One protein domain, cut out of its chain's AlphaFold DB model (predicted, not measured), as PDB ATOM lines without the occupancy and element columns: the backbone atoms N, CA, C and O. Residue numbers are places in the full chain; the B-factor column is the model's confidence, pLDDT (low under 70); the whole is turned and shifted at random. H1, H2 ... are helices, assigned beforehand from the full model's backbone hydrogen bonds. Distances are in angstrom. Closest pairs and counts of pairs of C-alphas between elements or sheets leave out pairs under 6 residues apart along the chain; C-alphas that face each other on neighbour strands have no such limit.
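What this domain is: This is residues 103 to 195 of the 211 residues of an uncharacterized protein of Bifidobacterium cuniculi (UniProt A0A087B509). Two long helices, H1 and H3, lie side by side and run opposite ways, with the short helix H2 in the loop beyond the end of H1 and the start of H3. At the other end of this pair the chain turns off into H4, and residues 181 to 195 stick out as an arm with no helix touching H4. The printed part has 93 residues with four named helices, H1, H2, H3 and H4 in that order, and no named strand; the class is all helix. The whole is only just loose, close to extended, with a radius of gyration of the C-alphas of 18.2 A, and its outline is flat, spanning 51 by 38 by 18 A.

Where its parts are: H1, residues 107 to 130, begins at C-alpha 107 (-55.970, 64.303, 27.111) and is 35.1 A long from first to last C-alpha. H2 holds residues 135 to 144. H3, residues 152 to 172, begins at C-alpha 152 (-43.713, 36.947, 19.384) and is 30.1 A long. H4, residues 177 to 193, is 24.2 A long and ends at C-alpha 193 (-23.299, 59.391, 28.747).

How they stand to each other: H1 and H3 touch, their closest C-alphas being those of Glu 116 and Leu 162, 5.0 A apart. Their lines stand at a shallow tilt of 10 degrees, opposite ways. H1 and H2 are close but not clearly touching: their closest C-alphas, Trp 130 and Gln 138, are 7.3 A apart. H2 and H3 are apart, and H4 is apart from H1, H2 and H3. Every O i to N i+4 pair is within hydrogen-bond range in H2, H3 and H4; in H1 18 of 20 are.

The domain as a whole: The two C-alphas farthest apart, Glu 136 and Thr 178, are 51.6 A apart. The printed part has no cut. The links H1 to H2 and H3 to H4 are tight, and H2 to H3 is short. Mean pLDDT of the printed part is 88.0; residues 145 to 150 are under 70.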
ATOM      1  N   GLN A 103     -58.687  62.253  15.263       92.88
ATOM      2  CA  GLN A 103     -57.625  62.747  16.127       92.88
ATOM      3  C   GLN A 103     -58.046  64.041  16.807       92.88
ATOM      4  O   GLN A 103     -58.756  64.864  16.226       92.88
ATOM      5  N   ARG A 104     -57.607  64.232  18.051       92.12
ATOM      6  CA  ARG A 104     -57.889  65.449  18.823       92.12
ATOM      7  C   ARG A 104     -56.673  65.858  19.639       92.12
ATOM      8  O   ARG A 104     -55.932  65.017  20.131       92.12
ATOM      9  N   GLN A 105     -56.484  67.164  19.809       96.50
ATOM     10  CA  GLN A 105     -55.520  67.712  20.767       96.50
ATOM     11  C   GLN A 105     -56.141  67.726  22.163       96.50
ATOM     12  O   GLN A 105     -56.503  68.775  22.692       96.50
ATOM     13  N   ASP A 106     -56.334  66.547  22.743       95.25
ATOM     14  CA  ASP A 106     -56.902  66.413  24.075       95.25
ATOM     15  C   ASP A 106     -56.198  65.331  24.897       95.25
ATOM     16  O   ASP A 106     -55.381  64.545  24.415       95.25
ATOM     17  N   LYS A 107     -56.531  65.294  26.189       95.31
ATOM     18  CA  LYS A 107     -55.970  64.303  27.111       95.31
ATOM     19  C   LYS A 107     -56.273  62.862  26.692       95.31
ATOM     20  O   LYS A 107     -55.514  61.973  27.056       95.31
ATOM     21  N   TRP A 108     -57.371  62.616  25.977       93.88
ATOM     22  CA  TRP A 108     -57.783  61.267  25.598       93.88
ATOM     23  C   TRP A 108     -56.874  60.708  24.509       93.88
ATOM     24  O   TRP A 108     -56.478  59.550  24.589       93.88
ATOM     25  N   GLN A 109     -56.448  61.555  23.572       92.06
ATOM     26  CA  GLN A 109     -55.431  61.197  22.588       92.06
ATOM     27  C   GLN A 109     -54.118  60.754  23.251       92.06
ATOM     28  O   GLN A 109     -53.505  59.787  22.806       92.06
ATOM     29  N   ALA A 110     -53.699  61.432  24.324       90.50
ATOM     30  CA  ALA A 110     -52.517  61.046  25.095       90.50
ATOM     31  C   ALA A 110     -52.744  59.772  25.931       90.50
ATOM     32  O   ALA A 110     -51.849  58.935  26.013       90.50
ATOM     33  N   LEU A 111     -53.934  59.592  26.520       95.06
ATOM     34  CA  LEU A 111     -54.280  58.388  27.287       95.06
ATOM     35  C   LEU A 111     -54.251  57.118  26.434       95.06
ATOM     36  O   LEU A 111     -53.865  56.075  26.956       95.06
ATOM     37  N   LYS A 112     -54.560  57.200  25.133       92.38
ATOM     38  CA  LYS A 112     -54.433  56.039  24.241       92.38
ATOM     39  C   LYS A 112     -53.011  55.490  24.189       92.38
ATOM     40  O   LYS A 112     -52.851  54.283  24.161       92.38
ATOM     41  N   VAL A 113     -51.973  56.327  24.289       94.69
ATOM     42  CA  VAL A 113     -50.587  55.823  24.363       94.69
ATOM     43  C   VAL A 113     -50.381  54.920  25.582       94.69
ATOM     44  O   VAL A 113     -49.669  53.927  25.488       94.69
ATOM     45  N   LEU A 114     -50.995  55.250  26.724       93.88
ATOM     46  CA  LEU A 114     -50.900  54.420  27.928       93.88
ATOM     47  C   LEU A 114     -51.680  53.110  27.789       93.88
ATOM     48  O   LEU A 114     -51.217  52.093  28.298       93.88
ATOM     49  N   GLU A 115     -52.830  53.141  27.115       94.50
ATOM     50  CA  GLU A 115     -53.644  51.959  26.814       94.50
ATOM     51  C   GLU A 115     -52.844  50.951  25.979       94.50
ATOM     52  O   GLU A 115     -52.538  49.873  26.488       94.50
ATOM     53  N   GLU A 116     -52.358  51.345  24.798       95.38
ATOM     54  CA  GLU A 116     -51.593  50.437  23.925       95.38
ATOM     55  C   GLU A 116     -50.275  49.983  24.587       95.38
ATOM     56  O   GLU A 116     -49.841  48.839  24.465       95.38
ATOM     57  N   ALA A 117     -49.615  50.862  25.355       94.50
ATOM     58  CA  ALA A 117     -48.411  50.480  26.094       94.50
ATOM     59  C   ALA A 117     -48.704  49.431  27.181       94.50
ATOM     60  O   ALA A 117     -47.849  48.587  27.464       94.50
ATOM     61  N   SER A 118     -49.890  49.471  27.797       95.50
ATOM     62  CA  SER A 118     -50.312  48.452  28.759       95.50
ATOM     63  C   SER A 118     -50.603  47.112  28.082       95.50
ATOM     64  O   SER A 118     -50.231  46.073  28.625       95.50
ATOM     65  N   GLU A 119     -51.144  47.121  26.863       91.69
ATOM     66  CA  GLU A 119     -51.399  45.910  26.076       91.69
ATOM     67  C   GLU A 119     -50.090  45.228  25.650       91.69
ATOM     68  O   GLU A 119     -49.944  44.016  25.830       91.69
ATOM     69  N   VAL A 120     -49.060  45.999  25.264       92.12
ATOM     70  CA  VAL A 120     -47.696  45.470  25.051       92.12
ATOM     71  C   VAL A 120     -47.169  44.751  26.299       92.12
ATOM     72  O   VAL A 120     -46.551  43.685  26.197       92.12
ATOM     73  N   VAL A 121     -47.392  45.316  27.492       93.31
ATOM     74  CA  VAL A 121     -46.981  44.692  28.761       93.31
ATOM     75  C   VAL A 121     -47.736  43.386  29.002       93.31
ATOM     76  O   VAL A 121     -47.102  42.395  29.376       93.31
ATOM     77  N   GLU A 122     -49.048  43.350  28.776       90.88
ATOM     78  CA  GLU A 122     -49.846  42.131  28.936       90.88
ATOM     79  C   GLU A 122     -49.439  41.043  27.932       90.88
ATOM     80  O   GLU A 122     -49.230  39.897  28.334       90.88
ATOM     81  N   ALA A 123     -49.188  41.389  26.666       87.44
ATOM     82  CA  ALA A 123     -48.660  40.449  25.677       87.44
ATOM     83  C   ALA A 123     -47.282  39.892  26.085       87.44
ATOM     84  O   ALA A 123     -47.001  38.702  25.914       87.44
ATOM     85  N   CYS A 124     -46.423  40.721  26.688       89.19
ATOM     86  CA  CYS A 124     -45.137  40.265  27.213       89.19
ATOM     87  C   CYS A 124     -45.296  39.334  28.424       89.19
ATOM     88  O   CYS A 124     -44.574  38.343  28.517       89.19
ATOM     89  N   LYS A 125     -46.229  39.611  29.346       88.44
ATOM     90  CA  LYS A 125     -46.527  38.718  30.481       88.44
ATOM     91  C   LYS A 125     -47.038  37.366  30.000       88.44
ATOM     92  O   LYS A 125     -46.497  36.347  30.411       88.44
ATOM     93  N   GLN A 126     -47.993  37.363  29.071       85.38
ATOM     94  CA  GLN A 126     -48.518  36.134  28.471       85.38
ATOM     95  C   GLN A 126     -47.405  35.310  27.815       85.38
ATOM     96  O   GLN A 126     -47.343  34.100  28.002       85.38
ATOM     97  N   TRP A 127     -46.477  35.959  27.103       86.50
ATOM     98  CA  TRP A 127     -45.298  35.290  26.548       86.50
ATOM     99  C   TRP A 127     -44.369  34.712  27.627       86.50
ATOM    100  O   TRP A 127     -43.833  33.615  27.469       86.50
ATOM    101  N   LEU A 128     -44.146  35.428  28.730       88.25
ATOM    102  CA  LEU A 128     -43.328  34.928  29.840       88.25
ATOM    103  C   LEU A 128     -43.980  33.739  30.543       88.25
ATOM    104  O   LEU A 128     -43.273  32.801  30.896       88.25
ATOM    105  N   ASP A 129     -45.294  33.773  30.739       86.31
ATOM    106  CA  ASP A 129     -46.034  32.672  31.348       86.31
ATOM    107  C   ASP A 129     -46.088  31.459  30.419       86.31
ATOM    108  O   ASP A 129     -45.845  30.346  30.878       86.31
ATOM    109  N   TRP A 130     -46.258  31.674  29.111       83.44
ATOM    110  CA  TRP A 130     -46.136  30.628  28.094       83.44
ATOM    111  C   TRP A 130     -44.801  29.883  28.184       83.44
ATOM    112  O   TRP A 130     -44.775  28.658  28.216       83.44
ATOM    113  N   ASN A 131     -43.687  30.611  28.314       83.75
ATOM    114  CA  ASN A 131     -42.352  30.007  28.402       83.75
ATOM    115  C   ASN A 131     -42.091  29.220  29.699       83.75
ATOM    116  O   ASN A 131     -41.049  28.574  29.805       83.75
ATOM    117  N   LYS A 132     -42.973  29.303  30.702       87.81
ATOM    118  CA  LYS A 132     -42.875  28.497  31.931       87.81
ATOM    119  C   LYS A 132     -43.582  27.149  31.802       87.81
ATOM    120  O   LYS A 132     -43.343  26.283  32.639       87.81
ATOM    121  N   LEU A 133     -44.461  27.000  30.814       83.88
ATOM    122  CA  LEU A 133     -45.216  25.775  30.582       83.88
ATOM    123  C   LEU A 133     -44.320  24.698  29.971       83.88
ATOM    124  O   LEU A 133     -43.425  25.001  29.180       83.88
ATOM    125  N   SER A 134     -44.600  23.444  30.312       87.81
ATOM    126  CA  SER A 134     -44.021  22.281  29.636       87.81
ATOM    127  C   SER A 134     -44.477  22.194  28.177       87.81
ATOM    128  O   SER A 134     -45.523  22.731  27.807       87.81
ATOM    129  N   ASP A 135     -43.715  21.478  27.348       85.00
ATOM    130  CA  ASP A 135     -44.047  21.277  25.931       85.00
ATOM    131  C   ASP A 135     -45.446  20.644  25.755       85.00
ATOM    132  O   ASP A 135     -46.205  21.031  24.871       85.00
ATOM    133  N   GLU A 136     -45.841  19.739  26.655       86.00
ATOM    134  CA  GLU A 136     -47.144  19.056  26.644       86.00
ATOM    135  C   GLU A 136     -48.315  20.001  26.982       86.00
ATOM    136  O   GLU A 136     -49.394  19.922  26.383       86.00
ATOM    137  N   GLU A 137     -48.109  20.923  27.929       84.88
ATOM    138  CA  GLU A 137     -49.079  21.972  28.267       84.88
ATOM    139  C   GLU A 137     -49.223  22.977  27.120       84.88
ATOM    140  O   GLU A 137     -50.343  23.365  26.775       84.88
ATOM    141  N   GLN A 138     -48.104  23.354  26.496       81.81
ATOM    142  CA  GLN A 138     -48.091  24.215  25.316       81.81
ATOM    143  C   GLN A 138     -48.870  23.571  24.160       81.81
ATOM    144  O   GLN A 138     -49.798  24.188  23.634       81.81
ATOM    145  N   ASP A 139     -48.584  22.311  23.824       80.81
ATOM    146  CA  ASP A 139     -49.273  21.568  22.759       80.81
ATOM    147  C   ASP A 139     -50.782  21.437  23.018       80.81
ATOM    148  O   ASP A 139     -51.609  21.611  22.112       80.81
ATOM    149  N   THR A 140     -51.167  21.194  24.274       82.06
ATOM    150  CA  THR A 140     -52.578  21.117  24.675       82.06
ATOM    151  C   THR A 140     -53.289  22.444  24.423       82.06
ATOM    152  O   THR A 140     -54.351  22.459  23.794       82.06
ATOM    153  N   ILE A 141     -52.695  23.569  24.836       76.06
ATOM    154  CA  ILE A 141     -53.266  24.902  24.610       76.06
ATOM    155  C   ILE A 141     -53.302  25.233  23.111       76.06
ATOM    156  O   ILE A 141     -54.321  25.730  22.627       76.06
ATOM    157  N   CYS A 142     -52.251  24.898  22.350       75.62
ATOM    158  CA  CYS A 142     -52.217  25.066  20.894       75.62
ATOM    159  C   CYS A 142     -53.388  24.373  20.199       75.62
ATOM    160  O   CYS A 142     -53.985  24.936  19.284       75.62
ATOM    161  N   SER A 143     -53.717  23.156  20.632       75.75
ATOM    162  CA  SER A 143     -54.772  22.349  20.017       75.75
ATOM    163  C   SER A 143     -56.194  22.850  20.311       75.75
ATOM    164  O   SER A 143     -57.121  22.526  19.570       75.75
ATOM    165  N   GLN A 144     -56.371  23.646  21.372       73.12
ATOM    166  CA  GLN A 144     -57.676  24.110  21.859       73.12
ATOM    167  C   GLN A 144     -57.938  25.602  21.592       73.12
ATOM    168  O   GLN A 144     -59.079  26.055  21.697       73.12
ATOM    169  N   ALA A 145     -56.912  26.383  21.251       64.81
ATOM    170  CA  ALA A 145     -57.040  27.827  21.101       64.81
ATOM    171  C   ALA A 145     -57.792  28.225  19.814       64.81
ATOM    172  O   ALA A 145     -57.397  27.896  18.700       64.81
ATOM    173  N   THR A 146     -58.874  29.000  19.967       56.25
ATOM    174  CA  THR A 146     -59.584  29.678  18.857       56.25
ATOM    175  C   THR A 146     -58.964  31.044  18.517       56.25
ATOM    176  O   THR A 146     -59.271  31.633  17.485       56.25
ATOM    177  N   MET A 147     -58.083  31.546  19.387       52.00
ATOM    178  CA  MET A 147     -57.395  32.838  19.300       52.00
ATOM    179  C   MET A 147     -55.878  32.624  19.175       52.00
ATOM    180  O   MET A 147     -55.391  31.565  19.577       52.00
ATOM    181  N   PRO A 148     -55.114  33.584  18.613       54.53
ATOM    182  CA  PRO A 148     -53.681  33.409  18.421       54.53
ATOM    183  C   PRO A 148     -52.979  33.193  19.765       54.53
ATOM    184  O   PRO A 148     -53.169  33.942  20.718       54.53
ATOM    185  N   LEU A 149     -52.168  32.139  19.814       60.69
ATOM    186  CA  LEU A 149     -51.312  31.789  20.941       60.69
ATOM    187  C   LEU A 149     -50.378  32.935  21.366       60.69
ATOM    188  O   LEU A 149     -50.051  33.778  20.522       60.69
ATOM    189  N   PRO A 150     -49.848  32.918  22.611       63.06
ATOM    190  CA  PRO A 150     -48.762  33.801  23.014       63.06
ATOM    191  C   PRO A 150     -47.544  33.500  22.143       63.06
ATOM    192  O   PRO A 150     -46.772  32.575  22.371       63.06
ATOM    193  N   CYS A 151     -47.380  34.279  21.089       70.94
ATOM    194  CA  CYS A 151     -46.231  34.202  20.213       70.94
ATOM    195  C   CYS A 151     -45.643  35.595  20.072       70.94
ATOM    196  O   CYS A 151     -46.309  36.605  20.301       70.94
ATOM    197  N   LYS A 152     -44.381  35.666  19.652       79.69
ATOM    198  CA  LYS A 152     -43.713  36.947  19.384       79.69
ATOM    199  C   LYS A 152     -44.513  37.844  18.427       79.69
ATOM    200  O   LYS A 152     -44.344  39.055  18.475       79.69
ATOM    201  N   GLN A 153     -45.399  37.268  17.607       82.12
ATOM    202  CA  GLN A 153     -46.319  38.018  16.756       82.12
ATOM    203  C   GLN A 153     -47.374  38.801  17.549       82.12
ATOM    204  O   GLN A 153     -47.683  39.914  17.152       82.12
ATOM    205  N   ALA A 154     -47.892  38.274  18.665       84.56
ATOM    206  CA  ALA A 154     -48.824  39.007  19.524       84.56
ATOM    207  C   ALA A 154     -48.151  40.267  20.085       84.56
ATOM    208  O   ALA A 154     -48.649  41.365  19.888       84.56
ATOM    209  N   ILE A 155     -46.939  40.129  20.637       88.94
ATOM    210  CA  ILE A 155     -46.136  41.278  21.086       88.94
ATOM    211  C   ILE A 155     -45.888  42.261  19.930       88.94
ATOM    212  O   ILE A 155     -45.977  43.469  20.118       88.94
ATOM    213  N   ALA A 156     -45.570  41.760  18.732       90.56
ATOM    214  CA  ALA A 156     -45.335  42.612  17.569       90.56
ATOM    215  C   ALA A 156     -46.592  43.384  17.128       90.56
ATOM    216  O   ALA A 156     -46.456  44.527  16.700       90.56
ATOM    217  N   ASN A 157     -47.781  42.787  17.245       90.00
ATOM    218  CA  ASN A 157     -49.047  43.458  16.957       90.00
ATOM    219  C   ASN A 157     -49.293  44.595  17.958       90.00
ATOM    220  O   ASN A 157     -49.473  45.726  17.528       90.00
ATOM    221  N   GLU A 158     -49.143  44.343  19.261       94.75
ATOM    222  CA  GLU A 158     -49.313  45.404  20.268       94.75
ATOM    223  C   GLU A 158     -48.278  46.535  20.095       94.75
ATOM    224  O   GLU A 158     -48.567  47.717  20.278       94.75
ATOM    225  N   ILE A 159     -47.042  46.205  19.686       95.12
ATOM    226  CA  ILE A 159     -46.032  47.220  19.342       95.12
ATOM    227  C   ILE A 159     -46.478  48.041  18.125       95.12
ATOM    228  O   ILE A 159     -46.263  49.254  18.103       95.12
ATOM    229  N   ALA A 160     -47.068  47.409  17.109       94.94
ATOM    230  CA  ALA A 160     -47.591  48.102  15.935       94.94
ATOM    231  C   ALA A 160     -48.723  49.071  16.309       94.94
ATOM    232  O   ALA A 160     -48.704  50.218  15.857       94.94
ATOM    233  N   ASP A 161     -49.642  48.657  17.179       95.50
ATOM    234  CA  ASP A 161     -50.749  49.497  17.640       95.50
ATOM    235  C   ASP A 161     -50.256  50.677  18.497       95.50
ATOM    236  O   ASP A 161     -50.664  51.831  18.292       95.50
ATOM    237  N   LEU A 162     -49.243  50.453  19.342       96.81
ATOM    238  CA  LEU A 162     -48.553  51.526  20.060       96.81
ATOM    239  C   LEU A 162     -47.861  52.517  19.107       96.81
ATOM    240  O   LEU A 162     -47.996  53.734  19.275       96.81
ATOM    241  N   LEU A 163     -47.134  52.035  18.092       96.62
ATOM    242  CA  LEU A 163     -46.477  52.890  17.093       96.62
ATOM    243  C   LEU A 163     -47.494  53.710  16.292       96.62
ATOM    244  O   LEU A 163     -47.294  54.910  16.080       96.62
ATOM    245  N   GLN A 164     -48.610  53.095  15.899       96.75
ATOM    246  CA  GLN A 164     -49.709  53.775  15.225       96.75
ATOM    247  C   GLN A 164     -50.313  54.875  16.109       96.75
ATOM    248  O   GLN A 164     -50.565  55.991  15.640       96.75
ATOM    249  N   THR A 165     -50.496  54.600  17.399       96.56
ATOM    250  CA  THR A 165     -51.018  55.570  18.368       96.56
ATOM    251  C   THR A 165     -50.048  56.725  18.608       96.56
ATOM    252  O   THR A 165     -50.476  57.881  18.662       96.56
ATOM    253  N   LEU A 166     -48.738  56.466  18.650       96.88
ATOM    254  CA  LEU A 166     -47.712  57.512  18.711       96.88
ATOM    255  C   LEU A 166     -47.696  58.385  17.448       96.88
ATOM    256  O   LEU A 166     -47.591  59.609  17.559       96.88
ATOM    257  N   ALA A 167     -47.847  57.794  16.258       95.88
ATOM    258  CA  ALA A 167     -47.944  58.543  15.003       95.88
ATOM    259  C   ALA A 167     -49.170  59.473  14.997       95.88
ATOM    260  O   ALA A 167     -49.067  60.649  14.637       95.88
ATOM    261  N   ASN A 168     -50.312  58.971  15.472       96.06
ATOM    262  CA  ASN A 168     -51.539  59.751  15.625       96.06
ATOM    263  C   ASN A 168     -51.382  60.882  16.647       96.06
ATOM    264  O   ASN A 168     -51.812  62.001  16.380       96.06
ATOM    265  N   LEU A 169     -50.726  60.628  17.785       96.25
ATOM    266  CA  LEU A 169     -50.444  61.659  18.783       96.25
ATOM    267  C   LEU A 169     -49.548  62.762  18.204       96.25
ATOM    268  O   LEU A 169     -49.846  63.945  18.369       96.25
ATOM    269  N   CYS A 170     -48.479  62.387  17.496       96.56
ATOM    270  CA  CYS A 170     -47.577  63.352  16.874       96.56
ATOM    271  C   CYS A 170     -48.316  64.237  15.872       96.56
ATOM    272  O   CYS A 170     -48.194  65.460  15.931       96.56
ATOM    273  N   ASN A 171     -49.123  63.636  14.994       96.88
ATOM    274  CA  ASN A 171     -49.905  64.384  14.018       96.88
ATOM    275  C   ASN A 171     -50.940  65.297  14.690       96.88
ATOM    276  O   ASN A 171     -51.021  66.475  14.343       96.88
ATOM    277  N   ALA A 172     -51.667  64.796  15.693       96.50
ATOM    278  CA  ALA A 172     -52.650  65.576  16.437       96.50
ATOM    279  C   ALA A 172     -52.018  66.822  17.069       96.50
ATOM    280  O   ALA A 172     -52.554  67.914  16.924       96.50
ATOM    281  N   TYR A 173     -50.857  66.684  17.714       96.75
ATOM    282  CA  TYR A 173     -50.161  67.773  18.410       96.75
ATOM    283  C   TYR A 173     -49.227  68.603  17.514       96.75
ATOM    284  O   TYR A 173     -48.554  69.506  18.008       96.75
ATOM    285  N   GLY A 174     -49.166  68.323  16.208       95.94
ATOM    286  CA  GLY A 174     -48.267  69.023  15.287       95.94
ATOM    287  C   GLY A 174     -46.779  68.786  15.576       95.94
ATOM    288  O   GLY A 174     -45.941  69.621  15.238       95.94
ATOM    289  N   ILE A 175     -46.434  67.660  16.206       96.06
ATOM    290  CA  ILE A 175     -45.047  67.268  16.462       96.06
ATOM    291  C   ILE A 175     -44.418  66.854  15.134       96.06
ATOM    292  O   ILE A 175     -44.808  65.866  14.511       96.06
ATOM    293  N   THR A 176     -43.427  67.623  14.693       91.75
ATOM    294  CA  THR A 176     -42.783  67.411  13.395       91.75
ATOM    295  C   THR A 176     -41.622  66.423  13.480       91.75
ATOM    296  O   THR A 176     -41.008  66.232  14.532       91.75
ATOM    297  N   HIS A 177     -41.234  65.866  12.330       89.81
ATOM    298  CA  HIS A 177     -40.021  65.052  12.208       89.81
ATOM    299  C   HIS A 177     -38.762  65.785  12.710       89.81
ATOM    300  O   HIS A 177     -37.901  65.174  13.336       89.81
ATOM    301  N   THR A 178     -38.654  67.101  12.491       92.25
ATOM    302  CA  THR A 178     -37.521  67.901  12.985       92.25
ATOM    303  C   THR A 178     -37.468  67.924  14.513       92.25
ATOM    304  O   THR A 178     -36.391  67.755  15.081       92.25
ATOM    305  N   MET A 179     -38.618  68.079  15.178       94.62
ATOM    306  CA  MET A 179     -38.704  68.055  16.643       94.62
ATOM    307  C   MET A 179     -38.342  66.675  17.199       94.62
ATOM    308  O   MET A 179     -37.569  66.584  18.150       94.62
ATOM    309  N   LEU A 180     -38.841  65.602  16.575       92.69
ATOM    310  CA  LEU A 180     -38.493  64.233  16.963       92.69
ATOM    311  C   LEU A 180     -37.001  63.955  16.778       92.69
ATOM    312  O   LEU A 180     -36.380  63.406  17.679       92.69
ATOM    313  N   LYS A 181     -36.396  64.397  15.669       89.31
ATOM    314  CA  LYS A 181     -34.956  64.240  15.425       89.31
ATOM    315  C   LYS A 181     -34.105  64.985  16.456       89.31
ATOM    316  O   LYS A 181     -33.068  64.485  16.882       89.31
ATOM    317  N   GLN A 182     -34.529  66.178  16.870       90.31
ATOM    318  CA  GLN A 182     -33.859  66.911  17.948       90.31
ATOM    319  C   GLN A 182     -33.967  66.164  19.283       90.31
ATOM    320  O   GLN A 182     -32.959  65.998  19.969       90.31
ATOM    321  N   ALA A 183     -35.161  65.674  19.628       92.69
ATOM    322  CA  ALA A 183     -35.380  64.888  20.839       92.69
ATOM    323  C   ALA A 183     -34.586  63.568  20.836       92.69
ATOM    324  O   ALA A 183     -34.032  63.195  21.870       92.69
ATOM    325  N   ASP A 184     -34.487  62.902  19.684       89.94
ATOM    326  CA  ASP A 184     -33.704  61.681  19.476       89.94
ATOM    327  C   ASP A 184     -32.209  61.922  19.723       89.94
ATOM    328  O   ASP A 184     -31.616  61.249  20.562       89.94
ATOM    329  N   ASN A 185     -31.622  62.965  19.122       90.44
ATOM    330  CA  ASN A 185     -30.224  63.338  19.375       90.44
ATOM    331  C   ASN A 185     -29.952  63.552  20.873       90.44
ATOM    332  O   ASN A 185     -29.008  62.991  21.425       90.44
ATOM    333  N   THR A 186     -30.818  64.308  21.557       92.06
ATOM    334  CA  THR A 186     -30.700  64.527  23.007       92.06
ATOM    335  C   THR A 186     -30.854  63.226  23.807       92.06
ATOM    336  O   THR A 186     -30.215  63.056  24.847       92.06
ATOM    337  N   CYS A 187     -31.714  62.306  23.364       90.81
ATOM    338  CA  CYS A 187     -31.891  60.997  23.988       90.81
ATOM    339  C   CYS A 187     -30.625  60.140  23.847       90.81
ATOM    340  O   CYS A 187     -30.143  59.591  24.840       90.81
ATOM    341  N   ILE A 188     -30.055  60.089  22.640       87.25
ATOM    342  CA  ILE A 188     -28.814  59.373  22.332       87.25
ATOM    343  C   ILE A 188     -27.668  59.920  23.179       87.25
ATOM    344  O   ILE A 188     -27.007  59.144  23.857       87.25
ATOM    345  N   GLU A 189     -27.465  61.240  23.221       90.50
ATOM    346  CA  GLU A 189     -26.413  61.865  24.035       90.50
ATOM    347  C   GLU A 189     -26.513  61.460  25.514       90.50
ATOM    348  O   GLU A 189     -25.523  61.039  26.119       90.50
ATOM    349  N   LYS A 190     -27.722  61.512  26.091       90.81
ATOM    350  CA  LYS A 190     -27.968  61.102  27.484       90.81
ATOM    351  C   LYS A 190     -27.702  59.616  27.710       90.81
ATOM    352  O   LYS A 190     -27.150  59.253  28.747       90.81
ATOM    353  N   ASN A 191     -28.113  58.757  26.783       86.88
ATOM    354  CA  ASN A 191     -27.946  57.310  26.905       86.88
ATOM    355  C   ASN A 191     -26.491  56.880  26.692       86.88
ATOM    356  O   ASN A 191     -26.013  56.009  27.416       86.88
ATOM    357  N   THR A 192     -25.765  57.546  25.795       86.50
ATOM    358  CA  THR A 192     -24.316  57.390  25.626       86.50
ATOM    359  C   THR A 192     -23.581  57.797  26.897       86.50
ATOM    360  O   THR A 192     -22.788  57.017  27.407       86.50
ATOM    361  N   ALA A 193     -23.905  58.955  27.485       87.06
ATOM    362  CA  ALA A 193     -23.299  59.391  28.747       87.06
ATOM    363  C   ALA A 193     -23.577  58.435  29.925       87.06
ATOM    364  O   ALA A 193     -22.818  58.400  30.890       87.06
ATOM    365  N   ARG A 194     -24.664  57.655  29.853       86.25
ATOM    366  CA  ARG A 194     -25.025  56.611  30.827       86.25
ATOM    367  C   ARG A 194     -24.397  55.244  30.529       86.25
ATOM    368  O   ARG A 194     -24.639  54.317  31.293       86.25
ATOM    369  N   GLY A 195     -23.665  55.092  29.423       86.94
ATOM    370  CA  GLY A 195     -23.120  53.805  28.986       86.94
ATOM    371  C   GLY A 195     -24.186  52.800  28.530       86.94
ATOM    372  O   GLY A 195     -23.928  51.604  28.512       86.94
TER     373      GLY A 195